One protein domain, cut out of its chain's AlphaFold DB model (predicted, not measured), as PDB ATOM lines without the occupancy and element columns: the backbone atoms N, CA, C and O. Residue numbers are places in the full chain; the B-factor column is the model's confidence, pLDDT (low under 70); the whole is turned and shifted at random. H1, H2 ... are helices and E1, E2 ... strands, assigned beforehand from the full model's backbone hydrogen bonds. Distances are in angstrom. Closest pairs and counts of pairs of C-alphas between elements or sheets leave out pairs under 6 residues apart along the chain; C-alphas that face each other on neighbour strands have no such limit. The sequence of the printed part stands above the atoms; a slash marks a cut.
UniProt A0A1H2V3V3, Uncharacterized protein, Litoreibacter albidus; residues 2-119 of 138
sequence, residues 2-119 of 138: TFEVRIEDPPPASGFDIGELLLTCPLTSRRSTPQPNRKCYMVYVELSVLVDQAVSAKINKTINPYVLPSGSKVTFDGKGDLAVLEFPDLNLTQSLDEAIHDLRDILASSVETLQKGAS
ATOM      1  N   THR A   2     149.279 124.621 243.062       30.27
ATOM      2  CA  THR A   2     148.474 125.841 242.963       30.27
ATOM      3  C   THR A   2     149.241 126.995 242.328       30.27
ATOM      4  O   THR A   2     150.261 127.444 242.854       30.27
ATOM      5  N   PHE A   3     148.752 127.481 241.190       36.09
ATOM      6  CA  PHE A   3     149.141 128.792 240.693       36.09
ATOM      7  C   PHE A   3     148.367 129.865 241.471       36.09
ATOM      8  O   PHE A   3     147.284 129.610 241.986       36.09
ATOM      9  N   GLU A   4     148.946 131.057 241.616       36.38
ATOM     10  CA  GLU A   4     148.342 132.167 242.362       36.38
ATOM     11  C   GLU A   4     148.277 133.377 241.425       36.38
ATOM     12  O   GLU A   4     149.309 133.955 241.073       36.38
ATOM     13  N   VAL A   5     147.066 133.731 240.993       39.69
ATOM     14  CA  VAL A   5     146.782 134.980 240.275       39.69
ATOM     15  C   VAL A   5     146.500 136.049 241.327       39.69
ATOM     16  O   VAL A   5     145.613 135.884 242.163       39.69
ATOM     17  N   ARG A   6     147.292 137.125 241.329       42.78
ATOM     18  CA  ARG A   6     147.155 138.252 242.263       42.78
ATOM     19  C   ARG A   6     146.709 139.511 241.529       42.78
ATOM     20  O   ARG A   6     147.159 139.769 240.419       42.78
ATOM     21  N   ILE A   7     145.874 140.297 242.203       42.38
ATOM     22  CA  ILE A   7     145.337 141.579 241.740       42.38
ATOM     23  C   ILE A   7     146.093 142.680 242.490       42.38
ATOM     24  O   ILE A   7     145.813 142.938 243.658       42.38
ATOM     25  N   GLU A   8     147.082 143.295 241.849       40.66
ATOM     26  CA  GLU A   8     147.724 144.520 242.341       40.66
ATOM     27  C   GLU A   8     147.463 145.636 241.330       40.66
ATOM     28  O   GLU A   8     148.317 145.923 240.507       40.66
ATOM     29  N   ASP A   9     146.249 146.193 241.346       37.28
ATOM     30  CA  ASP A   9     145.972 147.620 241.122       37.28
ATOM     31  C   ASP A   9     144.456 147.899 241.241       37.28
ATOM     32  O   ASP A   9     143.635 147.027 240.941       37.28
ATOM     33  N   PRO A  10     144.040 149.078 241.746       37.66
ATOM     34  CA  PRO A  10     142.629 149.440 241.820       37.66
ATOM     35  C   PRO A  10     142.032 149.561 240.404       37.66
ATOM     36  O   PRO A  10     142.648 150.185 239.537       37.66
ATOM     37  N   PRO A  11     140.823 149.016 240.163       44.03
ATOM     38  CA  PRO A  11     140.235 148.960 238.830       44.03
ATOM     39  C   PRO A  11     140.039 150.369 238.242       44.03
ATOM     40  O   PRO A  11     139.603 151.277 238.962       44.03
ATOM     41  N   PRO A  12     140.297 150.584 236.935       42.34
ATOM     42  CA  PRO A  12     139.943 151.835 236.278       42.34
ATOM     43  C   PRO A  12     138.430 152.076 236.379       42.34
ATOM     44  O   PRO A  12     137.629 151.142 236.407       42.34
ATOM     45  N   ALA A  13     138.024 153.351 236.380       43.94
ATOM     46  CA  ALA A  13     136.634 153.800 236.553       43.94
ATOM     47  C   ALA A  13     135.610 153.198 235.557       43.94
ATOM     48  O   ALA A  13     134.412 153.411 235.710       43.94
ATOM     49  N   SER A  14     136.065 152.454 234.542       45.91
ATOM     50  CA  SER A  14     135.246 151.742 233.556       45.91
ATOM     51  C   SER A  14     134.940 150.279 233.901       45.91
ATOM     52  O   SER A  14     134.478 149.557 233.022       45.91
ATOM     53  N   GLY A  15     135.156 149.857 235.150       45.75
ATOM     54  CA  GLY A  15     134.576 148.635 235.703       45.75
ATOM     55  C   GLY A  15     135.302 147.343 235.324       45.75
ATOM     56  O   GLY A  15     135.664 147.121 234.170       45.75
ATOM     57  N   PHE A  16     135.423 146.482 236.338       49.75
ATOM     58  CA  PHE A  16     135.816 145.073 236.273       49.75
ATOM     59  C   PHE A  16     137.273 144.828 235.905       49.75
ATOM     60  O   PHE A  16     137.568 144.580 234.748       49.75
ATOM     61  N   ASP A  17     138.176 144.845 236.887       52.81
ATOM     62  CA  ASP A  17     139.566 144.400 236.731       52.81
ATOM     63  C   ASP A  17     139.811 143.117 237.529       52.81
ATOM     64  O   ASP A  17     139.514 143.068 238.722       52.81
ATOM     65  N   ILE A  18     140.298 142.072 236.853       53.16
ATOM     66  CA  ILE A  18     140.693 140.792 237.468       53.16
ATOM     67  C   ILE A  18     142.204 140.543 237.388       53.16
ATOM     68  O   ILE A  18     142.669 139.497 237.835       53.16
ATOM     69  N   GLY A  19     142.972 141.491 236.847       56.28
ATOM     70  CA  GLY A  19     144.413 141.381 236.660       56.28
ATOM     71  C   GLY A  19     144.822 140.563 235.431       56.28
ATOM     72  O   GLY A  19     144.086 140.442 234.450       56.28
ATOM     73  N   GLU A  20     146.032 140.006 235.479       60.66
ATOM     74  CA  GLU A  20     146.675 139.286 234.376       60.66
ATOM     75  C   GLU A  20     147.040 137.847 234.781       60.66
ATOM     76  O   GLU A  20     147.274 137.548 235.954       60.66
ATOM     77  N   LEU A  21     147.126 136.935 233.803       61.34
ATOM     78  CA  LEU A  21     147.590 135.567 234.050       61.34
ATOM     79  C   LEU A  21     149.089 135.558 234.363       61.34
ATOM     80  O   LEU A  21     149.922 135.810 233.489       61.34
ATOM     81  N   LEU A  22     149.419 135.195 235.600       63.25
ATOM     82  CA  LEU A  22     150.784 135.041 236.088       63.25
ATOM     83  C   LEU A  22     151.028 133.591 236.507       63.25
ATOM     84  O   LEU A  22     150.217 132.984 237.203       63.25
ATOM     85  N   LEU A  23     152.181 133.049 236.123       56.88
ATOM     86  CA  LEU A  23     152.672 131.793 236.669       56.88
ATOM     87  C   LEU A  23     153.577 132.072 237.860       56.88
ATOM     88  O   LEU A  23     154.513 132.865 237.759       56.88
ATOM     89  N   THR A  24     153.346 131.354 238.953       60.78
ATOM     90  CA  THR A  24     154.225 131.362 240.122       60.78
ATOM     91  C   THR A  24     154.787 129.963 240.325       60.78
ATOM     92  O   THR A  24     154.037 129.003 240.462       60.78
ATOM     93  N   CYS A  25     156.113 129.830 240.349       54.06
ATOM     94  CA  CYS A  25     156.771 128.576 240.697       54.06
ATOM     95  C   CYS A  25     156.826 128.433 242.230       54.06
ATOM     96  O   CYS A  25     157.549 129.202 242.870       54.06
ATOM     97  N   PRO A  26     156.146 127.448 242.845       56.66
ATOM     98  CA  PRO A  26     156.064 127.345 244.305       56.66
ATOM     99  C   PRO A  26     157.409 127.005 244.968       56.66
ATOM    100  O   PRO A  26     157.650 127.390 246.106       56.66
ATOM    101  N   LEU A  27     158.319 126.335 244.250       57.31
ATOM    102  CA  LEU A  27     159.635 125.930 244.767       57.31
ATOM    103  C   LEU A  27     160.645 127.082 244.834       57.31
ATOM    104  O   LEU A  27     161.564 127.054 245.646       57.31
ATOM    105  N   THR A  28     160.506 128.067 243.947       63.47
ATOM    106  CA  THR A  28     161.483 129.160 243.789       63.47
ATOM    107  C   THR A  28     160.891 130.534 244.077       63.47
ATOM    108  O   THR A  28     161.612 131.528 244.047       63.47
ATOM    109  N   SER A  29     159.574 130.606 244.300       65.94
ATOM    110  CA  SER A  29     158.784 131.840 244.389       65.94
ATOM    111  C   SER A  29     158.936 132.772 243.177       65.94
ATOM    112  O   SER A  29     158.544 133.939 243.233       65.94
ATOM    113  N   ARG A  30     159.493 132.275 242.065       61.03
ATOM    114  CA  ARG A  30     159.692 133.044 240.837       61.03
ATOM    115  C   ARG A  30     158.357 133.218 240.120       61.03
ATOM    116  O   ARG A  30     157.602 132.255 239.986       61.03
ATOM    117  N   ARG A  31     158.094 134.437 239.646       62.38
ATOM    118  CA  ARG A  31     156.875 134.813 238.919       62.38
ATOM    119  C   ARG A  31     157.189 135.078 237.447       62.38
ATOM    120  O   ARG A  31     158.291 135.534 237.138       62.38
ATOM    121  N   SER A  32     156.251 134.781 236.552       60.66
ATOM    122  CA  SER A  32     156.348 135.185 235.146       60.66
ATOM    123  C   SER A  32     156.160 136.694 234.994       60.66
ATOM    124  O   SER A  32     155.535 137.336 235.836       60.66
ATOM    125  N   THR A  33     156.661 137.249 233.893       60.94
ATOM    126  CA  THR A  33     156.413 138.649 233.535       60.94
ATOM    127  C   THR A  33     154.914 138.879 233.255       60.94
ATOM    128  O   THR A  33     154.296 138.021 232.612       60.94
ATOM    129  N   PRO A  34     154.325 139.999 233.729       59.78
ATOM    130  CA  PRO A  34     152.959 140.409 233.393       59.78
ATOM    131  C   PRO A  34     152.755 140.552 231.870       59.78
ATOM    132  O   PRO A  34     153.694 140.864 231.133       59.78
ATOM    133  N   GLN A  35     151.543 140.283 231.384       55.47
ATOM    134  CA  GLN A  35     151.175 140.309 229.966       55.47
ATOM    135  C   GLN A  35     150.398 141.593 229.615       55.47
ATOM    136  O   GLN A  35     149.190 141.648 229.847       55.47
ATOM    137  N   PRO A  36     151.026 142.591 228.963       52.44
ATOM    138  CA  PRO A  36     150.422 143.910 228.780       52.44
ATOM    139  C   PRO A  36     149.174 143.908 227.874       52.44
ATOM    140  O   PRO A  36     149.078 143.137 226.918       52.44
ATOM    141  N   ASN A  37     148.278 144.880 228.101       51.59
ATOM    142  CA  ASN A  37     147.123 145.247 227.256       51.59
ATOM    143  C   ASN A  37     145.937 144.260 227.211       51.59
ATOM    144  O   ASN A  37     145.221 144.185 226.206       51.59
ATOM    145  N   ARG A  38     145.667 143.527 228.293       53.72
ATOM    146  CA  ARG A  38     144.469 142.680 228.403       53.72
ATOM    147  C   ARG A  38     143.278 143.460 228.968       53.72
ATOM    148  O   ARG A  38     143.396 144.115 229.992       53.72
ATOM    149  N   LYS A  39     142.111 143.360 228.314       52.31
ATOM    150  CA  LYS A  39     140.829 143.751 228.923       52.31
ATOM    151  C   LYS A  39     140.303 142.589 229.762       52.31
ATOM    152  O   LYS A  39     140.319 141.443 229.327       52.31
ATOM    153  N   CYS A  40     139.804 142.895 230.941       59.44
ATOM    154  CA  CYS A  40     139.683 141.984 232.075       59.44
ATOM    155  C   CYS A  40     138.726 140.802 231.849       59.44
ATOM    156  O   CYS A  40     139.038 139.673 232.205       59.44
ATOM    157  N   TYR A  41     137.606 141.010 231.149       59.97
ATOM    158  CA  TYR A  41     136.695 139.921 230.767       59.97
ATOM    159  C   TYR A  41     137.360 138.873 229.857       59.97
ATOM    160  O   TYR A  41     136.942 137.716 229.832       59.97
ATOM    161  N   MET A  42     138.399 139.254 229.105       64.62
ATOM    162  CA  MET A  42     139.117 138.325 228.235       64.62
ATOM    163  C   MET A  42     139.918 137.313 229.050       64.62
ATOM    164  O   MET A  42     140.030 136.174 228.623       64.62
ATOM    165  N   VAL A  43     140.420 137.696 230.228       68.00
ATOM    166  CA  VAL A  43     141.159 136.782 231.112       68.00
ATOM    167  C   VAL A  43     140.229 135.698 231.665       68.00
ATOM    168  O   VAL A  43     140.597 134.527 231.683       68.00
ATOM    169  N   TYR A  44     138.989 136.051 232.014       72.00
ATOM    170  CA  TYR A  44     137.975 135.074 232.424       72.00
ATOM    171  C   TYR A  44     137.636 134.085 231.300       72.00
ATOM    172  O   TYR A  44     137.629 132.873 231.505       72.00
ATOM    173  N   VAL A  45     137.374 134.602 230.093       73.12
ATOM    174  CA  VAL A  45     137.066 133.772 228.915       73.12
ATOM    175  C   VAL A  45     138.234 132.843 228.574       73.12
ATOM    176  O   VAL A  45     138.030 131.717 228.138       73.12
ATOM    177  N   GLU A  46     139.469 133.278 228.793       76.44
ATOM    178  CA  GLU A  46     140.633 132.420 228.590       76.44
ATOM    179  C   GLU A  46     140.752 131.321 229.632       76.44
ATOM    180  O   GLU A  46     141.019 130.178 229.269       76.44
ATOM    181  N   LEU A  47     140.514 131.632 230.906       80.69
ATOM    182  CA  LEU A  47     140.490 130.625 231.963       80.69
ATOM    183  C   LEU A  47     139.435 129.550 231.680       80.69
ATOM    184  O   LEU A  47     139.732 128.364 231.817       80.69
ATOM    185  N   SER A  48     138.239 129.931 231.220       81.94
ATOM    186  CA  SER A  48     137.196 128.957 230.884       81.94
ATOM    187  C   SER A  48     137.579 128.079 229.688       81.94
ATOM    188  O   SER A  48     137.383 126.864 229.741       81.94
ATOM    189  N   VAL A  49     138.205 128.650 228.651       84.75
ATOM    190  CA  VAL A  49     138.744 127.884 227.514       84.75
ATOM    191  C   VAL A  49     139.836 126.913 227.967       84.75
ATOM    192  O   VAL A  49     139.852 125.765 227.526       84.75
ATOM    193  N   LEU A  50     140.740 127.336 228.853       88.38
ATOM    194  CA  LEU A  50     141.796 126.469 229.378       88.38
ATOM    195  C   LEU A  50     141.224 125.298 230.191       88.38
ATOM    196  O   LEU A  50     141.680 124.170 230.009       88.38
ATOM    197  N   VAL A  51     140.212 125.539 231.034       89.56
ATOM    198  CA  VAL A  51     139.509 124.474 231.776       89.56
ATOM    199  C   VAL A  51     138.869 123.476 230.814       89.56
ATOM    200  O   VAL A  51     139.097 122.273 230.948       89.56
ATOM    201  N   ASP A  52     138.108 123.957 229.826       87.62
ATOM    202  CA  ASP A  52     137.436 123.099 228.844       87.62
ATOM    203  C   ASP A  52     138.444 122.247 228.059       87.62
ATOM    204  O   ASP A  52     138.297 121.027 227.942       87.62
ATOM    205  N   GLN A  53     139.546 122.851 227.606       89.00
ATOM    206  CA  GLN A  53     140.588 122.120 226.893       89.00
ATOM    207  C   GLN A  53     141.300 121.081 227.759       89.00
ATOM    208  O   GLN A  53     141.597 119.995 227.250       89.00
ATOM    209  N   ALA A  54     141.563 121.379 229.033       90.00
ATOM    210  CA  ALA A  54     142.198 120.448 229.960       90.00
ATOM    211  C   ALA A  54     141.294 119.241 230.253       90.00
ATOM    212  O   ALA A  54     141.735 118.092 230.164       90.00
ATOM    213  N   VAL A  55     140.010 119.488 230.530       90.19
ATOM    214  CA  VAL A  55     139.006 118.438 230.762       90.19
ATOM    215  C   VAL A  55     138.805 117.595 229.501       90.19
ATOM    216  O   VAL A  55     138.853 116.365 229.565       90.19
ATOM    217  N   SER A  56     138.665 118.238 228.341       89.88
ATOM    218  CA  SER A  56     138.530 117.556 227.052       89.88
ATOM    219  C   SER A  56     139.757 116.701 226.726       89.88
ATOM    220  O   SER A  56     139.602 115.544 226.329       89.88
ATOM    221  N   ALA A  57     140.973 117.210 226.961       92.00
ATOM    222  CA  ALA A  57     142.204 116.437 226.797       92.00
ATOM    223  C   ALA A  57     142.206 115.197 227.701       92.00
ATOM    224  O   ALA A  57     142.475 114.091 227.224       92.00
ATOM    225  N   LYS A  58     141.843 115.357 228.983       91.81
ATOM    226  CA  LYS A  58     141.794 114.267 229.970       91.81
ATOM    227  C   LYS A  58     140.816 113.161 229.569       91.81
ATOM    228  O   LYS A  58     141.186 111.985 229.603       91.81
ATOM    229  N   ILE A  59     139.591 113.535 229.192       91.88
ATOM    230  CA  ILE A  59     138.513 112.605 228.819       91.88
ATOM    231  C   ILE A  59     138.858 111.881 227.517       91.88
ATOM    232  O   ILE A  59     138.784 110.656 227.444       91.88
ATOM    233  N   ASN A  60     139.273 112.632 226.496       93.25
ATOM    234  CA  ASN A  60     139.462 112.096 225.151       93.25
ATOM    235  C   ASN A  60     140.853 111.495 224.924       93.25
ATOM    236  O   ASN A  60     141.117 110.951 223.851       93.25
ATOM    237  N   LYS A  61     141.754 111.590 225.913       92.75
ATOM    238  CA  LYS A  61     143.155 111.157 225.801       92.75
ATOM    239  C   LYS A  61     143.834 111.787 224.578       92.75
ATOM    240  O   LYS A  61     144.520 111.114 223.804       92.75
ATOM    241  N   THR A  62     143.621 113.089 224.393       94.75
ATOM    242  CA  THR A  62     144.213 113.888 223.310       94.75
ATOM    243  C   THR A  62     145.297 114.823 223.831       94.75
ATOM    244  O   THR A  62     145.425 115.047 225.033       94.75
ATOM    245  N   ILE A  63     146.102 115.343 222.903       93.12
ATOM    246  CA  ILE A  63     147.091 116.384 223.180       93.12
ATOM    247  C   ILE A  63     146.557 117.672 222.570       93.12
ATOM    248  O   ILE A  63     146.438 117.764 221.348       93.12
ATOM    249  N   ASN A  64     146.249 118.646 223.420       88.81
ATOM    250  CA  ASN A  64     145.657 119.917 223.023       88.81
ATOM    251  C   ASN A  64     146.637 121.055 223.360       88.81
ATOM    252  O   ASN A  64     146.756 121.430 224.529       88.81
ATOM    253  N   PRO A  65     147.383 121.587 222.372       90.75
ATOM    254  CA  PRO A  65     148.156 122.803 222.555       90.75
ATOM    255  C   PRO A  65     147.264 124.039 222.385       90.75
ATOM    256  O   PRO A  65     146.511 124.157 221.420       90.75
ATOM    257  N   TYR A  66     147.429 124.997 223.284       86.25
ATOM    258  CA  TYR A  66     146.808 126.309 223.248       86.25
ATOM    259  C   TYR A  66     147.888 127.385 223.300       86.25
ATOM    260  O   TYR A  66     148.790 127.339 224.135       86.25
ATOM    261  N   VAL A  67     147.808 128.359 222.398       84.81
ATOM    262  CA  VAL A  67     148.694 129.525 222.415       84.81
ATOM    263  C   VAL A  67     147.893 130.693 222.960       84.81
ATOM    264  O   VAL A  67     146.920 131.129 222.347       84.81
ATOM    265  N   LEU A  68     148.308 131.184 224.122       76.69
ATOM    266  CA  LEU A  68     147.784 132.410 224.692       76.69
ATOM    267  C   LEU A  68     148.165 133.580 223.772       76.69
ATOM    268  O   LEU A  68     149.266 133.597 223.223       76.69
ATOM    269  N   PRO A  69     147.309 134.600 223.627       68.00
ATOM    270  CA  PRO A  69     147.603 135.806 222.853       68.00
ATOM    271  C   PRO A  69     148.909 136.539 223.204       68.00
ATOM    272  O   PRO A  69     149.420 137.285 222.375       68.00
ATOM    273  N   SER A  70     149.482 136.318 224.390       66.12
ATOM    274  CA  SER A  70     150.823 136.803 224.755       66.12
ATOM    275  C   SER A  70     151.979 136.058 224.090       66.12
ATOM    276  O   SER A  70     153.135 136.437 224.263       66.12
ATOM    277  N   GLY A  71     151.688 134.975 223.375       73.81
ATOM    278  CA  GLY A  71     152.671 134.034 222.853       73.81
ATOM    279  C   GLY A  71     153.048 132.924 223.837       73.81
ATOM    280  O   GLY A  71     153.711 131.977 223.419       73.81
ATOM    281  N   SER A  72     152.612 132.990 225.104       79.06
ATOM    282  CA  SER A  72     152.749 131.865 226.037       79.06
ATOM    283  C   SER A  72     151.990 130.648 225.515       79.06
ATOM    284  O   SER A  72     150.917 130.774 224.926       79.06
ATOM    285  N   LYS A  73     152.509 129.449 225.755       88.00
ATOM    286  CA  LYS A  73     151.908 128.207 225.281       88.00
ATOM    287  C   LYS A  73     151.535 127.314 226.450       88.00
ATOM    288  O   LYS A  73     152.307 127.137 227.383       88.00
ATOM    289  N   VAL A  74     150.354 126.724 226.385       89.44
ATOM    290  CA  VAL A  74     149.871 125.726 227.336       89.44
ATOM    291  C   VAL A  74     149.587 124.456 226.553       89.44
ATOM    292  O   VAL A  74     148.974 124.505 225.495       89.44
ATOM    293  N   THR A  75     150.063 123.313 227.026       94.06
ATOM    294  CA  THR A  75     149.804 122.018 226.394       94.06
ATOM    295  C   THR A  75     149.203 121.079 227.421       94.06
ATOM    296  O   THR A  75     149.845 120.780 228.424       94.06
ATOM    297  N   PHE A  76     147.995 120.593 227.151       95.31
ATOM    298  CA  PHE A  76     147.349 119.552 227.944       95.31
ATOM    299  C   PHE A  76     147.513 118.211 227.233       95.31
ATOM    300  O   PHE A  76     146.969 118.010 226.147       95.31
ATOM    301  N   ASP A  77     148.289 117.306 227.824       94.62
ATOM    302  CA  ASP A  77     148.512 115.953 227.330       94.62
ATOM    303  C   ASP A  77     147.694 114.955 228.156       94.62
ATOM    304  O   ASP A  77     148.121 114.474 229.204       94.62
ATOM    305  N   GLY A  78     146.511 114.603 227.654       92.06
ATOM    306  CA  GLY A  78     145.657 113.598 228.282       92.06
ATOM    307  C   GLY A  78     146.180 112.166 228.181       92.06
ATOM    308  O   GLY A  78     145.713 111.306 228.929       92.06
ATOM    309  N   LYS A  79     147.126 111.880 227.272       92.56
ATOM    310  CA  LYS A  79     147.758 110.555 227.151       92.56
ATOM    311  C   LYS A  79     148.844 110.375 228.200       92.56
ATOM    312  O   LYS A  79     148.903 109.323 228.828       92.56
ATOM    313  N   GLY A  80     149.688 111.394 228.346       91.44
ATOM    314  CA  GLY A  80     150.755 111.463 229.340       91.44
ATOM    315  C   GLY A  80     150.277 111.843 230.740       91.44
ATOM    316  O   GLY A  80     151.039 111.674 231.683       91.44
ATOM    317  N   ASP A  81     149.031 112.311 230.867       92.75
ATOM    318  CA  ASP A  81     148.418 112.823 232.101       92.75
ATOM    319  C   ASP A  81     149.151 114.042 232.689       92.75
ATOM    320  O   ASP A  81     149.332 114.194 233.898       92.75
ATOM    321  N   LEU A  82     149.596 114.933 231.800       94.44
ATOM    322  CA  LEU A  82     150.441 116.076 232.131       94.44
ATOM    323  C   LEU A  82     149.909 117.369 231.518       94.44
ATOM    324  O   LEU A  82     149.307 117.381 230.444       94.44
ATOM    325  N   ALA A  83     150.203 118.478 232.182       92.38
ATOM    326  CA  ALA A  83     150.052 119.825 231.660       92.38
ATOM    327  C   ALA A  83     151.420 120.517 231.637       92.38
ATOM    328  O   ALA A  83     152.145 120.502 232.633       92.38
ATOM    329  N   VAL A  84     151.762 121.134 230.506       92.31
ATOM    330  CA  VAL A  84     153.001 121.899 230.310       92.31
ATOM    331  C   VAL A  84     152.638 123.354 230.035       92.31
ATOM    332  O   VAL A  84     151.915 123.637 229.080       92.31
ATOM    333  N   LEU A  85     153.135 124.275 230.857       87.06
ATOM    334  CA  LEU A  85     152.897 125.711 230.743       87.06
ATOM    335  C   LEU A  85     154.217 126.419 230.433       87.06
ATOM    336  O   LEU A  85     155.097 126.511 231.283       87.06
ATOM    337  N   GLU A  86     154.340 126.932 229.214       86.56
ATOM    338  CA  GLU A  86     155.530 127.575 228.662       86.56
ATOM    339  C   GLU A  86     155.282 129.085 228.525       86.56
ATOM    340  O   GLU A  86     154.634 129.551 227.588       86.56
ATOM    341  N   PHE A  87     155.777 129.870 229.477       82.75
ATOM    342  CA  PHE A  87     155.744 131.334 229.446       82.75
ATOM    343  C   PHE A  87     157.152 131.870 229.140       82.75
ATOM    344  O   PHE A  87     158.125 131.138 229.346       82.75
ATOM    345  N   PRO A  88     157.300 133.133 228.686       76.19
ATOM    346  CA  PRO A  88     158.582 133.678 228.224       76.19
ATOM    347  C   PRO A  88     159.771 133.428 229.163       76.19
ATOM    348  O   PRO A  88     160.867 133.123 228.701       76.19
ATOM    349  N   ASP A  89     159.535 133.490 230.475       75.56
ATOM    350  CA  ASP A  89     160.580 133.394 231.501       75.56
ATOM    351  C   ASP A  89     160.457 132.163 232.410       75.56
ATOM    352  O   ASP A  89     161.254 132.004 233.343       75.56
ATOM    353  N   LEU A  90     159.439 131.320 232.200       75.38
ATOM    354  CA  LEU A  90     159.120 130.222 233.106       75.38
ATOM    355  C   LEU A  90     158.412 129.078 232.378       75.38
ATOM    356  O   LEU A  90     157.381 129.279 231.745       75.38
ATOM    357  N   ASN A  91     158.948 127.869 232.534       83.88
ATOM    358  CA  ASN A  91     158.308 126.639 232.090       83.88
ATOM    359  C   ASN A  91     157.965 125.789 233.318       83.88
ATOM    360  O   ASN A  91     158.834 125.542 234.160       83.88
ATOM    361  N   LEU A  92     156.701 125.391 233.439       83.19
ATOM    362  CA  LEU A  92     156.197 124.546 234.514       83.19
ATOM    363  C   LEU A  92     155.528 123.306 233.929       83.19
ATOM    364  O   LEU A  92     154.880 123.354 232.887       83.19
ATOM    365  N   THR A  93     155.675 122.186 234.623       90.06
ATOM    366  CA  THR A  93     154.985 120.938 234.297       90.06
ATOM    367  C   THR A  93     154.345 120.391 235.561       90.06
ATOM    368  O   THR A  93     154.991 120.352 236.607       90.06
ATOM    369  N   GLN A  94     153.089 119.969 235.457       87.62
ATOM    370  CA  GLN A  94     152.332 119.359 236.549       87.62
ATOM    371  C   GLN A  94     151.390 118.277 236.016       87.62
ATOM    372  O   GLN A  94     151.233 118.133 234.801       87.62
ATOM    373  N   SER A  95     150.777 117.501 236.912       93.25
ATOM    374  CA  SER A  95     149.759 116.525 236.512       93.25
ATOM    375  C   SER A  95     148.525 117.233 235.951       93.25
ATOM    376  O   SER A  95     148.211 118.372 236.319       93.25
ATOM    377  N   LEU A  96     147.818 116.565 235.040       90.75
ATOM    378  CA  LEU A  96     146.625 117.138 234.420       90.75
ATOM    379  C   LEU A  96     145.507 117.381 235.451       90.75
ATOM    380  O   LEU A  96     144.797 118.378 235.364       90.75
ATOM    381  N   ASP A  97     145.405 116.522 236.465       88.62
ATOM    382  CA  ASP A  97     144.431 116.640 237.558       88.62
ATOM    383  C   ASP A  97     144.674 117.869 238.420       88.62
ATOM    384  O   ASP A  97     143.745 118.620 238.716       88.62
ATOM    385  N   GLU A  98     145.936 118.106 238.764       87.38
ATOM    386  CA  GLU A  98     146.327 119.319 239.462       87.38
ATOM    387  C   GLU A  98     146.056 120.555 238.609       87.38
ATOM    388  O   GLU A  98     145.490 121.515 239.111       87.38
ATOM    389  N   ALA A  99     146.387 120.527 237.312       88.00
ATOM    390  CA  ALA A  99     146.111 121.652 236.418       88.00
ATOM    391  C   ALA A  99     144.620 121.979 236.331       88.00
ATOM    392  O   ALA A  99     144.255 123.147 236.408       88.00
ATOM    393  N   ILE A 100     143.754 120.969 236.212       89.31
ATOM    394  CA  ILE A 100     142.300 121.168 236.186       89.31
ATOM    395  C   ILE A 100     141.806 121.754 237.510       89.31
ATOM    396  O   ILE A 100     140.991 122.674 237.491       89.31
ATOM    397  N   HIS A 101     142.279 121.230 238.642       87.38
ATOM    398  CA  HIS A 101     141.893 121.739 239.955       87.38
ATOM    399  C   HIS A 101     142.302 123.201 240.123       87.38
ATOM    400  O   HIS A 101     141.448 124.041 240.390       87.38
ATOM    401  N   ASP A 102     143.572 123.514 239.866       82.75
ATOM    402  CA  ASP A 102     144.091 124.866 240.021       82.75
ATOM    403  C   ASP A 102     143.363 125.843 239.052       82.75
ATOM    404  O   ASP A 102     143.011 126.961 239.429       82.75
ATOM    405  N   LEU A 103     143.053 125.410 237.815       85.31
ATOM    406  CA  LEU A 103     142.276 126.187 236.831       85.31
ATOM    407  C   LEU A 103     140.850 126.484 237.277       85.31
ATOM    408  O   LEU A 103     140.377 127.605 237.081       85.31
ATOM    409  N   ARG A 104     140.175 125.517 237.898       85.25
ATOM    410  CA  ARG A 104     138.829 125.715 238.446       85.25
ATOM    411  C   ARG A 104     138.838 126.671 239.633       85.25
ATOM    412  O   ARG A 104     138.003 127.571 239.672       85.25
ATOM    413  N   ASP A 105     139.801 126.525 240.536       83.31
ATOM    414  CA  ASP A 105     139.925 127.379 241.719       83.31
ATOM    415  C   ASP A 105     140.128 128.848 241.323       83.31
ATOM    416  O   ASP A 105     139.468 129.751 241.846       83.31
ATOM    417  N   ILE A 106     140.989 129.103 240.335       77.56
ATOM    418  CA  ILE A 106     141.241 130.467 239.856       77.56
ATOM    419  C   ILE A 106     140.053 131.019 239.074       77.56
ATOM    420  O   ILE A 106     139.716 132.194 239.230       77.56
ATOM    421  N   LEU A 107     139.390 130.191 238.264       81.25
ATOM    422  CA  LEU A 107     138.174 130.599 237.570       81.25
ATOM    423  C   LEU A 107     137.099 131.037 238.581       81.25
ATOM    424  O   LEU A 107     136.536 132.119 238.422       81.25
ATOM    425  N   ALA A 108     136.886 130.283 239.662       79.56
ATOM    426  CA  ALA A 108     135.960 130.660 240.732       79.56
ATOM    427  C   ALA A 108     136.364 131.979 241.418       79.56
ATOM    428  O   ALA A 108     135.551 132.902 241.517       79.56
ATOM    429  N   SER A 109     137.637 132.124 241.804       77.44
ATOM    430  CA  SER A 109     138.153 133.353 242.434       77.44
ATOM    431  C   SER A 109     138.035 134.591 241.529       77.44
ATOM    432  O   SER A 109     137.763 135.706 241.991       77.44
ATOM    433  N   SER A 110     138.171 134.408 240.212       73.38
ATOM    434  CA  SER A 110     137.997 135.491 239.244       73.38
ATOM    435  C   SER A 110     136.543 135.983 239.169       73.38
ATOM    436  O   SER A 110     136.325 137.192 239.088       73.38
ATOM    437  N   VAL A 111     135.539 135.100 239.308       73.44
ATOM    438  CA  VAL A 111     134.120 135.504 239.405       73.44
ATOM    439  C   VAL A 111     133.869 136.324 240.664       73.44
ATOM    440  O   VAL A 111     133.232 137.373 240.587       73.44
ATOM    441  N   GLU A 112     134.386 135.887 241.815       72.25
ATOM    442  CA  GLU A 112     134.240 136.632 243.074       72.25
ATOM    443  C   GLU A 112     134.838 138.039 242.974       72.25
ATOM    444  O   GLU A 112     134.293 139.005 243.510       72.25
ATOM    445  N   THR A 113     135.960 138.166 242.268       69.12
ATOM    446  CA  THR A 113     136.598 139.459 242.011       69.12
ATOM    447  C   THR A 113     135.725 140.343 241.129       69.12
ATOM    448  O   THR A 113     135.491 141.503 241.473       69.12
ATOM    449  N   LEU A 114     135.191 139.796 240.032       66.81
ATOM    450  CA  LEU A 114     134.289 140.532 239.147       66.81
ATOM    451  C   LEU A 114     133.033 141.010 239.889       66.81
ATOM    452  O   LEU A 114     132.632 142.158 239.726       66.81
ATOM    453  N   GLN A 115     132.455 140.169 240.753       66.75
ATOM    454  CA  GLN A 115     131.263 140.496 241.540       66.75
ATOM    455  C   GLN A 115     131.470 141.683 242.487       66.75
ATOM    456  O   GLN A 115     130.562 142.491 242.652       66.75
ATOM    457  N   LYS A 116     132.660 141.838 243.084       66.75
ATOM    458  CA  LYS A 116     132.954 142.961 243.999       66.75
ATOM    459  C   LYS A 116     132.897 144.329 243.315       66.75
ATOM    460  O   LYS A 116     132.663 145.327 243.990       66.75
ATOM    461  N   GLY A 117     133.137 144.379 242.005       56.78
ATOM    462  CA  GLY A 117     133.057 145.601 241.199       56.78
ATOM    463  C   GLY A 117     131.738 145.770 240.442       56.78
ATOM    464  O   GLY A 117     131.597 146.743 239.704       56.78
ATOM    465  N   ALA A 118     130.802 144.829 240.593       58.97
ATOM    466  CA  ALA A 118     129.592 144.740 239.792       58.97
ATOM    467  C   ALA A 118     128.421 145.541 240.336       58.97
ATOM    468  O   ALA A 118     128.207 145.615 241.543       58.97
ATOM    469  N   SER A 119     127.602 146.056 239.420       57.91
ATOM    470  CA  SER A 119     126.218 146.389 239.749       57.91
ATOM    471  C   SER A 119     125.424 145.098 239.985       57.91
ATOM    472  O   SER A 119     125.683 144.090 239.329       57.91
TER     473      SER A 119
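What this domain is: This is residues 2 to 119 of the 138 residues of an uncharacterized protein of Litoreibacter albidus (UniProt A0A1H2V3V3). A four-stranded antiparallel sheet has two long helices over one face and no named helix over the other; H1 lies along strands E1 and E2, while H2 starts where E4 ends, over E3, and rises away from the sheet. A long stretch with no named element, residues 2 to 39, winds partly through the opening between H2 and the sheet, with Ala 13 at one end of the longest axis. The printed part has 118 residues with two named helices and four named strands, in the order H1 E1 E2 E3 E4 H2; the sheet's order is E1 E2 E3 E4, and the class is mixed, helices and strands. The whole is compact, with a radius of gyration of the C-alphas of 14.3 A, and elongated, spanning 45 by 29 by 23 A.

Where its parts are: The sheet is made of E1, residues 63 to 67, 13.3 A long; E2, residues 73 to 77, 12.9 A; E3, residues 82 to 87, 16.4 A; and E4, residues 90 to 95, 16.9 A. C-alpha 63 is at (147.091, 116.384, 223.180). H1, residues 40 to 60, begins with C-alpha 40 at (139.683, 141.984, 232.075), and H2, residues 96 to 116, ends with C-alpha 116 at (132.954, 142.961, 243.999); each is 30.7 A long.

How they stand to each other: The strands form a meander, each the antiparallel neighbour of the one before, with E1 and E4 as edge strands. E1 and E2 are a hairpin, with N 66 and O 74 2.7 A apart; E2 and E3 are a hairpin, with N 75 and O 84 2.8 A apart; E3 and E4 are a hairpin, with N 85 and O 92 2.8 A apart. H1 and H2 are on the same face of the sheet, two layers, helices on one face of a sheet. H1 has a height over the sheet of 9.9 A and lies over E1 and E2, along the strands, at 6 degrees to E2 on the local plane; the closest C-alphas of H1 and E2 are those of Ala 54 and Phe 76, 5.6 A. H2 lies over E3 and stands up from the sheet, its line rising 47 degrees; the closest C-alphas of H2 and E3 are those of Leu 82 and Leu 96, 4.6 A. H1 and H2 touch, closest at the C-alphas of Val 51 and Leu 103, 6.0 A, with a shallow tilt of 26 degrees, opposite ways. E1 and E4 are apart. In H2 every O i to N i+4 pair is within hydrogen-bond range, and in H1 16 of 17 are.

The domain as a whole: The two C-alphas farthest apart are those of Ala 13 and Lys 79, 45.6 A. The printed part has no cut, and the links between named elements are tight. The mean pLDDT of the printed part is 72.3; residues 2 to 43, 69 to 70 and 113 to 119 are under 70.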